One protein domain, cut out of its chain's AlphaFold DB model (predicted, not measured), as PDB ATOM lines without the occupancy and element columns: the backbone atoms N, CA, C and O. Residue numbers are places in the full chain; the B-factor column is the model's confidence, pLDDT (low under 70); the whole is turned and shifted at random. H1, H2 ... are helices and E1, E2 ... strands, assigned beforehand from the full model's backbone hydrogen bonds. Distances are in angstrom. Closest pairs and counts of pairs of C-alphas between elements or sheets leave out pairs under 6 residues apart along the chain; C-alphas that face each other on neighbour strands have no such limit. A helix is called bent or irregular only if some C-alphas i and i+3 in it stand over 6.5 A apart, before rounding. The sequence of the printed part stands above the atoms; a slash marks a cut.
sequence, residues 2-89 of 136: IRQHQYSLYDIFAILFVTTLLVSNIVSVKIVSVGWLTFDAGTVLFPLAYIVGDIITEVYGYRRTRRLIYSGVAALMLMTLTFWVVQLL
ATOM      1  N   ILE A   2      62.977  89.014  70.794       45.44
ATOM      2  CA  ILE A   2      63.223  87.793  71.580       45.44
ATOM      3  C   ILE A   2      64.296  88.167  72.596       45.44
ATOM      4  O   ILE A   2      65.494  88.116  72.330       45.44
ATOM      5  N   ARG A   3      63.833  88.685  73.734       53.34
ATOM      6  CA  ARG A   3      64.657  89.085  74.874       53.34
ATOM      7  C   ARG A   3      65.031  87.795  75.604       53.34
ATOM      8  O   ARG A   3      64.322  87.369  76.506       53.34
ATOM      9  N   GLN A   4      66.072  87.123  75.112       54.22
ATOM     10  CA  GLN A   4      66.567  85.873  75.683       54.22
ATOM     11  C   GLN A   4      66.879  86.085  77.167       54.22
ATOM     12  O   GLN A   4      67.579  87.023  77.552       54.22
ATOM     13  N   HIS A   5      66.307  85.208  77.981       49.59
ATOM     14  CA  HIS A   5      66.299  85.190  79.436       49.59
ATOM     15  C   HIS A   5      67.687  84.772  79.975       49.59
ATOM     16  O   HIS A   5      67.830  83.785  80.682       49.59
ATOM     17  N   GLN A   6      68.743  85.502  79.597       55.41
ATOM     18  CA  GLN A   6      70.163  85.209  79.873       55.41
ATOM     19  C   GLN A   6      70.583  85.479  81.335       55.41
ATOM     20  O   GLN A   6      71.766  85.599  81.641       55.41
ATOM     21  N   TYR A   7      69.617  85.607  82.245       54.66
ATOM     22  CA  TYR A   7      69.847  86.025  83.629       54.66
ATOM     23  C   TYR A   7      70.192  84.842  84.554       54.66
ATOM     24  O   TYR A   7      70.795  85.049  85.591       54.66
ATOM     25  N   SER A   8      69.892  83.592  84.179       62.69
ATOM     26  CA  SER A   8      70.010  82.470  85.128       62.69
ATOM     27  C   SER A   8      71.433  81.911  85.294       62.69
ATOM     28  O   SER A   8      71.834  81.631  86.417       62.69
ATOM     29  N   LEU A   9      72.224  81.773  84.222       72.88
ATOM     30  CA  LEU A   9      73.552  81.137  84.319       72.88
ATOM     31  C   LEU A   9      74.622  82.063  84.905       72.88
ATOM     32  O   LEU A   9      75.433  81.621  85.715       72.88
ATOM     33  N   TYR A  10      74.596  83.349  84.542       78.19
ATOM     34  CA  TYR A  10      75.524  84.339  85.094       78.19
ATOM     35  C   TYR A  10      75.399  84.428  86.616       78.19
ATOM     36  O   TYR A  10      76.406  84.414  87.319       78.19
ATOM     37  N   ASP A  11      74.162  84.474  87.115       80.56
ATOM     38  CA  ASP A  11      73.886  84.574  88.544       80.56
ATOM     39  C   ASP A  11      74.343  83.310  89.291       80.56
ATOM     40  O   ASP A  11      74.901  83.419  90.380       80.56
ATOM     41  N   ILE A  12      74.218  82.118  88.692       83.19
ATOM     42  CA  ILE A  12      74.735  80.867  89.276       83.19
ATOM     43  C   ILE A  12      76.260  80.918  89.424       83.19
ATOM     44  O   ILE A  12      76.771  80.646  90.511       83.19
ATOM     45  N   PHE A  13      76.997  81.297  88.374       84.50
ATOM     46  CA  PHE A  13      78.460  81.413  88.452       84.50
ATOM     47  C   PHE A  13      78.901  82.515  89.420       84.50
ATOM     48  O   PHE A  13      79.863  82.332  90.165       84.50
ATOM     49  N   ALA A  14      78.168  83.628  89.465       85.25
ATOM     50  CA  ALA A  14      78.399  84.710  90.412       85.25
ATOM     51  C   ALA A  14      78.233  84.247  91.869       85.25
ATOM     52  O   ALA A  14      79.112  84.486  92.699       85.25
ATOM     53  N   ILE A  15      77.134  83.556  92.180       85.75
ATOM     54  CA  ILE A  15      76.871  83.012  93.519       85.75
ATOM     55  C   ILE A  15      77.920  81.961  93.876       85.75
ATOM     56  O   ILE A  15      78.447  81.984  94.987       85.75
ATOM     57  N   LEU A  16      78.266  81.071  92.945       87.94
ATOM     58  CA  LEU A  16      79.276  80.035  93.153       87.94
ATOM     59  C   LEU A  16      80.647  80.657  93.453       87.94
ATOM     60  O   LEU A  16      81.306  80.244  94.406       87.94
ATOM     61  N   PHE A  17      81.036  81.704  92.724       87.12
ATOM     62  CA  PHE A  17      82.268  82.453  92.975       87.12
ATOM     63  C   PHE A  17      82.286  83.096  94.369       87.12
ATOM     64  O   PHE A  17      83.218  82.873  95.142       87.12
ATOM     65  N   VAL A  18      81.239  83.849  94.729       89.38
ATOM     66  CA  VAL A  18      81.152  84.524  96.039       89.38
ATOM     67  C   VAL A  18      81.099  83.510  97.185       89.38
ATOM     68  O   VAL A  18      81.766  83.694  98.201       89.38
ATOM     69  N   THR A  19      80.361  82.414  97.014       87.94
ATOM     70  CA  THR A  19      80.269  81.346  98.021       87.94
ATOM     71  C   THR A  19      81.615  80.656  98.199       87.94
ATOM     72  O   THR A  19      82.037  80.436  99.328       87.94
ATOM     73  N   THR A  20      82.336  80.380  97.108       88.62
ATOM     74  CA  THR A  20      83.685  79.796  97.172       88.62
ATOM     75  C   THR A  20      84.653  80.721  97.911       88.62
ATOM     76  O   THR A  20      85.407  80.249  98.759       88.62
ATOM     77  N   LEU A  21      84.592  82.037  97.662       87.50
ATOM     78  CA  LEU A  21      85.393  83.027  98.392       87.50
ATOM     79  C   LEU A  21      85.093  83.029  99.898       87.50
ATOM     80  O   LEU A  21      86.021  83.037 100.706       87.50
ATOM     81  N   LEU A  22      83.815  82.998 100.282       87.44
ATOM     82  CA  LEU A  22      83.405  82.961 101.690       87.44
ATOM     83  C   LEU A  22      83.845  81.662 102.374       87.44
ATOM     84  O   LEU A  22      84.465  81.702 103.437       87.44
ATOM     85  N   VAL A  23      83.571  80.512 101.752       88.19
ATOM     86  CA  VAL A  23      83.938  79.194 102.293       88.19
ATOM     87  C   VAL A  23      85.453  79.078 102.427       88.19
ATOM     88  O   VAL A  23      85.928  78.644 103.473       88.19
ATOM     89  N   SER A  24      86.217  79.527 101.426       86.25
ATOM     90  CA  SER A  24      87.681  79.547 101.498       86.25
ATOM     91  C   SER A  24      88.184  80.351 102.693       86.25
ATOM     92  O   SER A  24      89.138  79.925 103.333       86.25
ATOM     93  N   ASN A  25      87.557  81.488 103.008       86.38
ATOM     94  CA  ASN A  25      87.994  82.328 104.119       86.38
ATOM     95  C   ASN A  25      87.715  81.686 105.489       86.38
ATOM     96  O   ASN A  25      88.560  81.744 106.375       86.38
ATOM     97  N   ILE A  26      86.570  81.016 105.646       83.12
ATOM     98  CA  ILE A  26      86.212  80.317 106.893       83.12
ATOM     99  C   ILE A  26      87.077  79.069 107.089       83.12
ATOM    100  O   ILE A  26      87.567  78.794 108.183       83.12
ATOM    101  N   VAL A  27      87.267  78.297 106.022       84.19
ATOM    102  CA  VAL A  27      88.024  77.043 106.061       84.19
ATOM    103  C   VAL A  27      89.528  77.305 106.230       84.19
ATOM    104  O   VAL A  27      90.222  76.444 106.767       84.19
ATOM    105  N   SER A  28      89.998  78.517 105.899       78.44
ATOM    106  CA  SER A  28      91.379  78.977 106.117       78.44
ATOM    107  C   SER A  28      91.853  78.933 107.580       78.44
ATOM    108  O   SER A  28      93.032  79.062 107.896       78.44
ATOM    109  N   VAL A  29      90.919  78.781 108.518       73.44
ATOM    110  CA  VAL A  29      91.221  78.662 109.947       73.44
ATOM    111  C   VAL A  29      91.871  77.312 110.279       73.44
ATOM    112  O   VAL A  29      92.562  77.180 111.292       73.44
ATOM    113  N   LYS A  30      91.666  76.289 109.440       70.31
ATOM    114  CA  LYS A  30      92.145  74.929 109.688       70.31
ATOM    115  C   LYS A  30      93.283  74.566 108.736       70.31
ATOM    116  O   LYS A  30      93.056  74.248 107.571       70.31
ATOM    117  N   ILE A  31      94.495  74.486 109.282       74.31
ATOM    118  CA  ILE A  31      95.643  73.921 108.567       74.31
ATOM    119  C   ILE A  31      95.476  72.403 108.480       74.31
ATOM    120  O   ILE A  31      95.255  71.727 109.489       74.31
ATOM    121  N   VAL A  32      95.577  71.868 107.265       75.69
ATOM    122  CA  VAL A  32      95.491  70.434 106.998       75.69
ATOM    123  C   VAL A  32      96.863  69.940 106.551       75.69
ATOM    124  O   VAL A  32      97.498  70.499 105.657       75.69
ATOM    125  N   SER A  33      97.335  68.876 107.192       70.00
ATOM    126  CA  SER A  33      98.554  68.170 106.813       70.00
ATOM    127  C   SER A  33      98.185  66.867 106.105       70.00
ATOM    128  O   SER A  33      97.565  65.977 106.686       70.00
ATOM    129  N   VAL A  34      98.564  66.744 104.831       71.06
ATOM    130  CA  VAL A  34      98.473  65.482 104.081       71.06
ATOM    131  C   VAL A  34      99.896  65.024 103.779       71.06
ATOM    132  O   VAL A  34     100.525  65.452 102.811       71.06
ATOM    133  N   GLY A  35     100.433  64.164 104.648       73.25
ATOM    134  CA  GLY A  35     101.802  63.657 104.536       73.25
ATOM    135  C   GLY A  35     102.852  64.759 104.720       73.25
ATOM    136  O   GLY A  35     102.953  65.348 105.789       73.25
ATOM    137  N   TRP A  36     103.638  65.021 103.673       72.25
ATOM    138  CA  TRP A  36     104.760  65.974 103.654       72.25
ATOM    139  C   TRP A  36     104.319  67.408 103.326       72.25
ATOM    140  O   TRP A  36     105.131  68.329 103.376       72.25
ATOM    141  N   LEU A  37     103.053  67.586 102.936       67.88
ATOM    142  CA  LEU A  37     102.492  68.857 102.498       67.88
ATOM    143  C   LEU A  37     101.534  69.382 103.569       67.88
ATOM    144  O   LEU A  37     100.473  68.806 103.822       67.88
ATOM    145  N   THR A  38     101.918  70.489 104.191       71.69
ATOM    146  CA  THR A  38     101.053  71.313 105.033       71.69
ATOM    147  C   THR A  38     100.505  72.439 104.177       71.69
ATOM    148  O   THR A  38     101.261  73.269 103.671       71.69
ATOM    149  N   PHE A  39      99.192  72.467 104.002       78.69
ATOM    150  CA  PHE A  39      98.523  73.543 103.290       78.69
ATOM    151  C   PHE A  39      97.260  73.944 104.031       78.69
ATOM    152  O   PHE A  39      96.683  73.199 104.827       78.69
ATOM    153  N   ASP A  40      96.851  75.176 103.793       80.44
ATOM    154  CA  ASP A  40      95.636  75.683 104.380       80.44
ATOM    155  C   ASP A  40      94.426  75.060 103.672       80.44
ATOM    156  O   ASP A  40      94.401  74.986 102.441       80.44
ATOM    157  N   ALA A  41      93.402  74.620 104.397       75.88
ATOM    158  CA  ALA A  41      92.235  74.015 103.765       75.88
ATOM    159  C   ALA A  41      91.521  74.994 102.803       75.88
ATOM    160  O   ALA A  41      90.925  74.557 101.816       75.88
ATOM    161  N   GLY A  42      91.668  76.310 103.010       77.25
ATOM    162  CA  GLY A  42      91.238  77.336 102.051       77.25
ATOM    163  C   GLY A  42      91.982  77.274 100.706       77.25
ATOM    164  O   GLY A  42      91.375  77.480  99.655       77.25
ATOM    165  N   THR A  43      93.269  76.896 100.694       79.06
ATOM    166  CA  THR A  43      94.061  76.796  99.448       79.06
ATOM    167  C   THR A  43      93.559  75.733  98.470       79.06
ATOM    168  O   THR A  43      93.769  75.864  97.266       79.06
ATOM    169  N   VAL A  44      92.801  74.737  98.939       81.56
ATOM    170  CA  VAL A  44      92.179  73.712  98.079       81.56
ATOM    171  C   VAL A  44      91.100  74.300  97.166       81.56
ATOM    172  O   VAL A  44      90.854  73.773  96.083       81.56
ATOM    173  N   LEU A  45      90.466  75.402  97.573       82.31
ATOM    174  CA  LEU A  45      89.399  76.049  96.807       82.31
ATOM    175  C   LEU A  45      89.922  77.075  95.792       82.31
ATOM    176  O   LEU A  45      89.160  77.505  94.925       82.31
ATOM    177  N   PHE A  46      91.214  77.425  95.833       81.69
ATOM    178  CA  PHE A  46      91.820  78.365  94.882       81.69
ATOM    179  C   PHE A  46      91.696  77.940  93.409       81.69
ATOM    180  O   PHE A  46      91.305  78.788  92.606       81.69
ATOM    181  N   PRO A  47      91.969  76.677  93.013       84.69
ATOM    182  CA  PRO A  47      91.849  76.256  91.616       84.69
ATOM    183  C   PRO A  47      90.417  76.404  91.099       84.69
ATOM    184  O   PRO A  47      90.192  76.850  89.978       84.69
ATOM    185  N   LEU A  48      89.438  76.077  91.947       83.62
ATOM    186  CA  LEU A  48      88.024  76.180  91.608       83.62
ATOM    187  C   LEU A  48      87.600  77.645  91.458       83.62
ATOM    188  O   LEU A  48      86.950  77.998  90.476       83.62
ATOM    189  N   ALA A  49      88.022  78.511  92.382       86.06
ATOM    190  CA  ALA A  49      87.770  79.946  92.293       86.06
ATOM    191  C   ALA A  49      88.401  80.575  91.037       86.06
ATOM    192  O   ALA A  49      87.779  81.440  90.419       86.06
ATOM    193  N   TYR A  50      89.598  80.125  90.641       86.94
ATOM    194  CA  TYR A  50      90.301  80.625  89.457       86.94
ATOM    195  C   TYR A  50      89.576  80.256  88.160       86.94
ATOM    196  O   TYR A  50      89.279  81.139  87.363       86.94
ATOM    197  N   ILE A  51      89.190  78.984  87.993       88.88
ATOM    198  CA  ILE A  51      88.451  78.521  86.804       88.88
ATOM    199  C   ILE A  51      87.135  79.289  86.650       88.88
ATOM    200  O   ILE A  51      86.788  79.744  85.562       88.88
ATOM    201  N   VAL A  52      86.398  79.462  87.749       86.19
ATOM    202  CA  VAL A  52      85.129  80.198  87.733       86.19
ATOM    203  C   VAL A  52      85.368  81.677  87.417       86.19
ATOM    204  O   VAL A  52      84.618  82.262  86.638       86.19
ATOM    205  N   GLY A  53      86.419  82.277  87.981       85.31
ATOM    206  CA  GLY A  53      86.815  83.656  87.697       85.31
ATOM    207  C   GLY A  53      87.152  83.884  86.222       85.31
ATOM    208  O   GLY A  53      86.619  84.821  85.619       85.31
ATOM    209  N   ASP A  54      87.956  82.998  85.632       87.88
ATOM    210  CA  ASP A  54      88.354  83.061  84.223       87.88
ATOM    211  C   ASP A  54      87.136  82.966  83.301       87.88
ATOM    212  O   ASP A  54      86.910  83.875  82.495       87.88
ATOM    213  N   ILE A  55      86.266  81.965  83.502       86.38
ATOM    214  CA  ILE A  55      85.026  81.798  82.722       86.38
ATOM    215  C   ILE A  55      84.164  83.067  82.782       86.38
ATOM    216  O   ILE A  55      83.610  83.500  81.769       86.38
ATOM    217  N   ILE A  56      84.052  83.699  83.955       84.00
ATOM    218  CA  ILE A  56      83.249  84.917  84.107       84.00
ATOM    219  C   ILE A  56      83.864  86.087  83.331       84.00
ATOM    220  O   ILE A  56      83.136  86.826  82.657       84.00
ATOM    221  N   THR A  57      85.188  86.251  83.390       83.94
ATOM    222  CA  THR A  57      85.884  87.328  82.670       83.94
ATOM    223  C   THR A  57      85.836  87.162  81.155       83.94
ATOM    224  O   THR A  57      85.674  88.163  80.451       83.94
ATOM    225  N   GLU A  58      85.915  85.921  80.671       85.75
ATOM    226  CA  GLU A  58      85.978  85.582  79.250       85.75
ATOM    227  C   GLU A  58      84.590  85.592  78.591       85.75
ATOM    228  O   GLU A  58      84.415  86.186  77.527       85.75
ATOM    229  N   VAL A  59      83.569  85.023  79.248       83.38
ATOM    230  CA  VAL A  59      82.213  84.891  78.676       83.38
ATOM    231  C   VAL A  59      81.365  86.147  78.881       83.38
ATOM    232  O   VAL A  59      80.653  86.580  77.973       83.38
ATOM    233  N   TYR A  60      81.410  86.746  80.073       75.06
ATOM    234  CA  TYR A  60      80.516  87.857  80.440       75.06
ATOM    235  C   TYR A  60      81.184  89.232  80.356       75.06
ATOM    236  O   TYR A  60      80.527  90.273  80.514       75.06
ATOM    237  N   GLY A  61      82.483  89.241  80.068       79.75
ATOM    238  CA  GLY A  61      83.271  90.436  79.857       79.75
ATOM    239  C   GLY A  61      83.574  91.219  81.137       79.75
ATOM    240  O   GLY A  61      83.025  91.043  82.232       79.75
ATOM    241  N   TYR A  62      84.469  92.184  80.975       79.50
ATOM    242  CA  TYR A  62      85.107  92.881  82.086       79.50
ATOM    243  C   TYR A  62      84.162  93.796  82.895       79.50
ATOM    244  O   TYR A  62      84.300  93.946  84.112       79.50
ATOM    245  N   ARG A  63      83.144  94.394  82.255       80.44
ATOM    246  CA  ARG A  63      82.240  95.360  82.914       80.44
ATOM    247  C   ARG A  63      81.313  94.707  83.947       80.44
ATOM    248  O   ARG A  63      80.960  95.353  84.932       80.44
ATOM    249  N   ARG A  64      80.913  93.451  83.721       78.81
ATOM    250  CA  ARG A  64      80.068  92.669  84.642       78.81
ATOM    251  C   ARG A  64      80.900  92.071  85.771       78.81
ATOM    252  O   ARG A  64      80.530  92.240  86.930       78.81
ATOM    253  N   THR A  65      82.080  91.552  85.443       84.19
ATOM    254  CA  THR A  65      83.044  91.025  86.418       84.19
ATOM    255  C   THR A  65      83.390  92.033  87.517       84.19
ATOM    256  O   THR A  65      83.405  91.683  88.691       84.19
ATOM    257  N   ARG A  66      83.575  93.320  87.184       86.81
ATOM    258  CA  ARG A  66      83.813  94.359  88.207       86.81
ATOM    259  C   ARG A  66      82.727  94.395  89.285       86.81
ATOM    260  O   ARG A  66      83.046  94.505  90.461       86.81
ATOM    261  N   ARG A  67      81.449  94.282  88.900       85.38
ATOM    262  CA  ARG A  67      80.329  94.269  89.859       85.38
ATOM    263  C   ARG A  67      80.363  93.028  90.746       85.38
ATOM    264  O   ARG A  67      80.096  93.155  91.933       85.38
ATOM    265  N   LEU A  68      80.730  91.878  90.181       86.62
ATOM    266  CA  LEU A  68      80.892  90.633  90.927       86.62
ATOM    267  C   LEU A  68      82.001  90.733  91.985       86.62
ATOM    268  O   LEU A  68      81.823  90.308  93.124       86.62
ATOM    269  N   ILE A  69      83.133  91.342  91.625       88.06
ATOM    270  CA  ILE A  69      84.237  91.566  92.563       88.06
ATOM    271  C   ILE A  69      83.775  92.476  93.706       88.06
ATOM    272  O   ILE A  69      83.977  92.137  94.869       88.06
ATOM    273  N   TYR A  70      83.083  93.583  93.403       90.38
ATOM    274  CA  TYR A  70      82.535  94.456  94.446       90.38
ATOM    275  C   TYR A  70      81.531  93.734  95.352       90.38
ATOM    276  O   TYR A  70      81.571  93.943  96.562       90.38
ATOM    277  N   SER A  71      80.672  92.859  94.812       90.62
ATOM    278  CA  SER A  71      79.760  92.065  95.647       90.62
ATOM    279  C   SER A  71      80.496  91.050  96.521       90.62
ATOM    280  O   SER A  71      80.123  90.879  97.677       90.62
ATOM    281  N   GLY A  72      81.564  90.420  96.016       89.50
ATOM    282  CA  GLY A  72      82.395  89.503  96.803       89.50
ATOM    283  C   GLY A  72      83.119  90.213  97.947       89.50
ATOM    284  O   GLY A  72      83.078  89.753  99.086       89.50
ATOM    285  N   VAL A  73      83.703  91.384  97.675       90.50
ATOM    286  CA  VAL A  73      84.327  92.226  98.708       90.50
ATOM    287  C   VAL A  73      83.296  92.693  99.737       90.50
ATOM    288  O   VAL A  73      83.568  92.636 100.933       90.50
ATOM    289  N   ALA A  74      82.101  93.107  99.302       92.56
ATOM    290  CA  ALA A  74      81.027  93.498 100.213       92.56
ATOM    291  C   ALA A  74      80.572  92.331 101.109       92.56
ATOM    292  O   ALA A  74      80.375  92.525 102.307       92.56
ATOM    293  N   ALA A  75      80.460  91.118 100.559       91.44
ATOM    294  CA  ALA A  75      80.105  89.923 101.321       91.44
ATOM    295  C   ALA A  75      81.182  89.553 102.355       91.44
ATOM    296  O   ALA A  75      80.853  89.284 103.509       91.44
ATOM    297  N   LEU A  76      82.464  89.604 101.974       88.12
ATOM    298  CA  LEU A  76      83.581  89.373 102.897       88.12
ATOM    299  C   LEU A  76      83.638  90.436 104.001       88.12
ATOM    300  O   LEU A  76      83.849  90.104 105.163       88.12
ATOM    301  N   MET A  77      83.401  91.707 103.666       88.75
ATOM    302  CA  MET A  77      83.317  92.781 104.657       88.75
ATOM    303  C   MET A  77      82.170  92.533 105.647       88.75
ATOM    304  O   MET A  77      82.375  92.662 106.852       88.75
ATOM    305  N   LEU A  78      80.987  92.148 105.159       88.94
ATOM    306  CA  LEU A  78      79.836  91.832 106.008       88.94
ATOM    307  C   LEU A  78      80.137  90.648 106.929       88.94
ATOM    308  O   LEU A  78      79.843  90.719 108.122       88.94
ATOM    309  N   MET A  79      80.755  89.588 106.403       85.56
ATOM    310  CA  MET A  79      81.172  88.424 107.188       85.56
ATOM    311  C   MET A  79      82.113  88.838 108.325       85.56
ATOM    312  O   MET A  79      81.849  88.537 109.488       85.56
ATOM    313  N   THR A  80      83.150  89.613 108.007       81.44
ATOM    314  CA  THR A  80      84.114  90.121 108.990       81.44
ATOM    315  C   THR A  80      83.456  91.015 110.043       81.44
ATOM    316  O   THR A  80      83.718  90.857 111.234       81.44
ATOM    317  N   LEU A  81      82.567  91.927 109.636       83.06
ATOM    318  CA  LEU A  81      81.818  92.779 110.566       83.06
ATOM    319  C   LEU A  81      80.895  91.963 111.470       83.06
ATOM    320  O   LEU A  81      80.780  92.259 112.655       83.06
ATOM    321  N   THR A  82      80.264  90.919 110.939       82.81
ATOM    322  CA  THR A  82      79.388  90.044 111.724       82.81
ATOM    323  C   THR A  82      80.192  89.304 112.787       82.81
ATOM    324  O   THR A  82      79.807  89.309 113.953       82.81
ATOM    325  N   PHE A  83      81.352  88.745 112.428       75.38
ATOM    326  CA  PHE A  83      82.254  88.127 113.403       75.38
ATOM    327  C   PHE A  83      82.777  89.122 114.439       75.38
ATOM    328  O   PHE A  83      82.951  88.748 115.596       75.38
ATOM    329  N   TRP A  84      82.989  90.381 114.056       70.06
ATOM    330  CA  TRP A  84      83.371  91.441 114.986       70.06
ATOM    331  C   TRP A  84      82.258  91.772 115.991       70.06
ATOM    332  O   TRP A  84      82.515  91.846 117.189       70.06
ATOM    333  N   VAL A  85      81.012  91.920 115.528       75.12
ATOM    334  CA  VAL A  85      79.861  92.204 116.405       75.12
ATOM    335  C   VAL A  85      79.590  91.040 117.355       75.12
ATOM    336  O   VAL A  85      79.364  91.265 118.541       75.12
ATOM    337  N   VAL A  86      79.654  89.798 116.869       74.38
ATOM    338  CA  VAL A  86      79.424  88.602 117.697       74.38
ATOM    339  C   VAL A  86      80.462  88.479 118.819       74.38
ATOM    340  O   VAL A  86      80.106  88.055 119.912       74.38
ATOM    341  N   GLN A  87      81.709  88.915 118.606       63.62
ATOM    342  CA  GLN A  87      82.742  88.931 119.655       63.62
ATOM    343  C   GLN A  87      82.463  89.926 120.792       63.62
ATOM    344  O   GLN A  87      82.959  89.740 121.897       63.62
ATOM    345  N   LEU A  88      81.704  90.995 120.535       65.94
ATOM    346  CA  LEU A  88      81.366  91.995 121.553       65.94
ATOM    347  C   LEU A  88      80.233  91.534 122.477       65.94
ATOM    348  O   LEU A  88      80.044  92.123 123.542       65.94
ATOM    349  N   LEU A  89      79.460  90.519 122.077       65.38
ATOM    350  CA  LEU A  89      78.358  90.020 122.889       65.38
ATOM    351  C   LEU A  89      78.896  89.148 124.036       65.38
ATOM    352  O   LEU A  89      79.667  88.219 123.788       65.38
TER     353      LEU A  89
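Overview. This is residues 2 to 89 of the 136 residues of the protein "VUT family protein" of TM7 phylum sp. oral taxon 346 (UniProt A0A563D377). A small two-stranded hairpin, E1 and E2, sits at one end of a loose, splayed bundle of three helices. H2 runs back alongside H1 from the hairpin, while H3 meets H1 partway and slants away from it; residues 81 to 89, at the far end of H3, and residues 2 to 9, of which 7 to 9 belong to H1, stick out. The printed part has 88 residues, with three named helices and two named strands in the order H1, E1, E2, H2, H3; the sheet is E1 - E2, antiparallel, and the class is mostly helix. The whole is loose, with a radius of gyration of the C-alphas of 16.1 A, and flat, spanning 53 by 40 by 18 A.

Along the chain. E1 is residues 31 to 34, 10.0 A from first to last C-alpha, and E2 is residues 37 to 40, 9.9 A. H1 is residues 7 to 27, 30.2 A long, with C-alpha 7 at (69.847, 86.025, 83.629). H2 is residues 41 to 59, 29.1 A long, with C-alpha 41 at (92.235, 74.015, 103.765). It is only just irregular, C-alphas 44 and 47 being 7.0 A apart, and has a kink of 32 degrees near residue 48. H3, the longest helix, is residues 62 to 88, 39.7 A long, and ends with C-alpha 88 at (81.366, 91.995, 121.553).

Arrangement. E1 and E2 form a hairpin, antiparallel at 151 degrees; N 32 and O 39 are 3.0 A apart and N 39 and O 32 are 3.1 A apart, both within hydrogen-bond range. The closest C-alphas of E1 and H2, those of Val 32 and Ala 41, are 5.8 A apart. H1, H2 and H3 make an up and down bundle, each helix running against the one before it. H1 and H2 touch, the closest C-alphas being those of Ser 24 and Gly 42 at 4.2 A, with a shallow tilt of 22 degrees, opposite ways. H1 touches H3 with residues 14 to 22 alone, and H3 touches H1 with residues 68 to 76 alone; the closest C-alphas are those of Val 18 and Gly 72, 5.2 A apart. These two helices stand at a steep tilt of 39 degrees, the same way. H2 and H3 are close but not clearly touching, the closest C-alphas being those of Thr 57 and Thr 65 at 6.0 A. H3 is apart from E1 and E2. The O i to N i+4 pairs within hydrogen-bond range are 16 of 17 in H1, 11 of 15 in H2 and 21 of 23 in H3.

Size, cuts and confidence. The C-alphas of Ile 2 and Trp 36, the two farthest apart, are 56.8 A from each other. The printed part has no cut, and its four links between elements are tight. Residues 2 to 9, of which 7 to 9 belong to H1, and residues 81 to 89, of which 81 to 88 belong to H3, stand free. The mean pLDDT of the printed part is 79.5, with residues 2 to 8, residue 37 and residues 87 to 89 under 70.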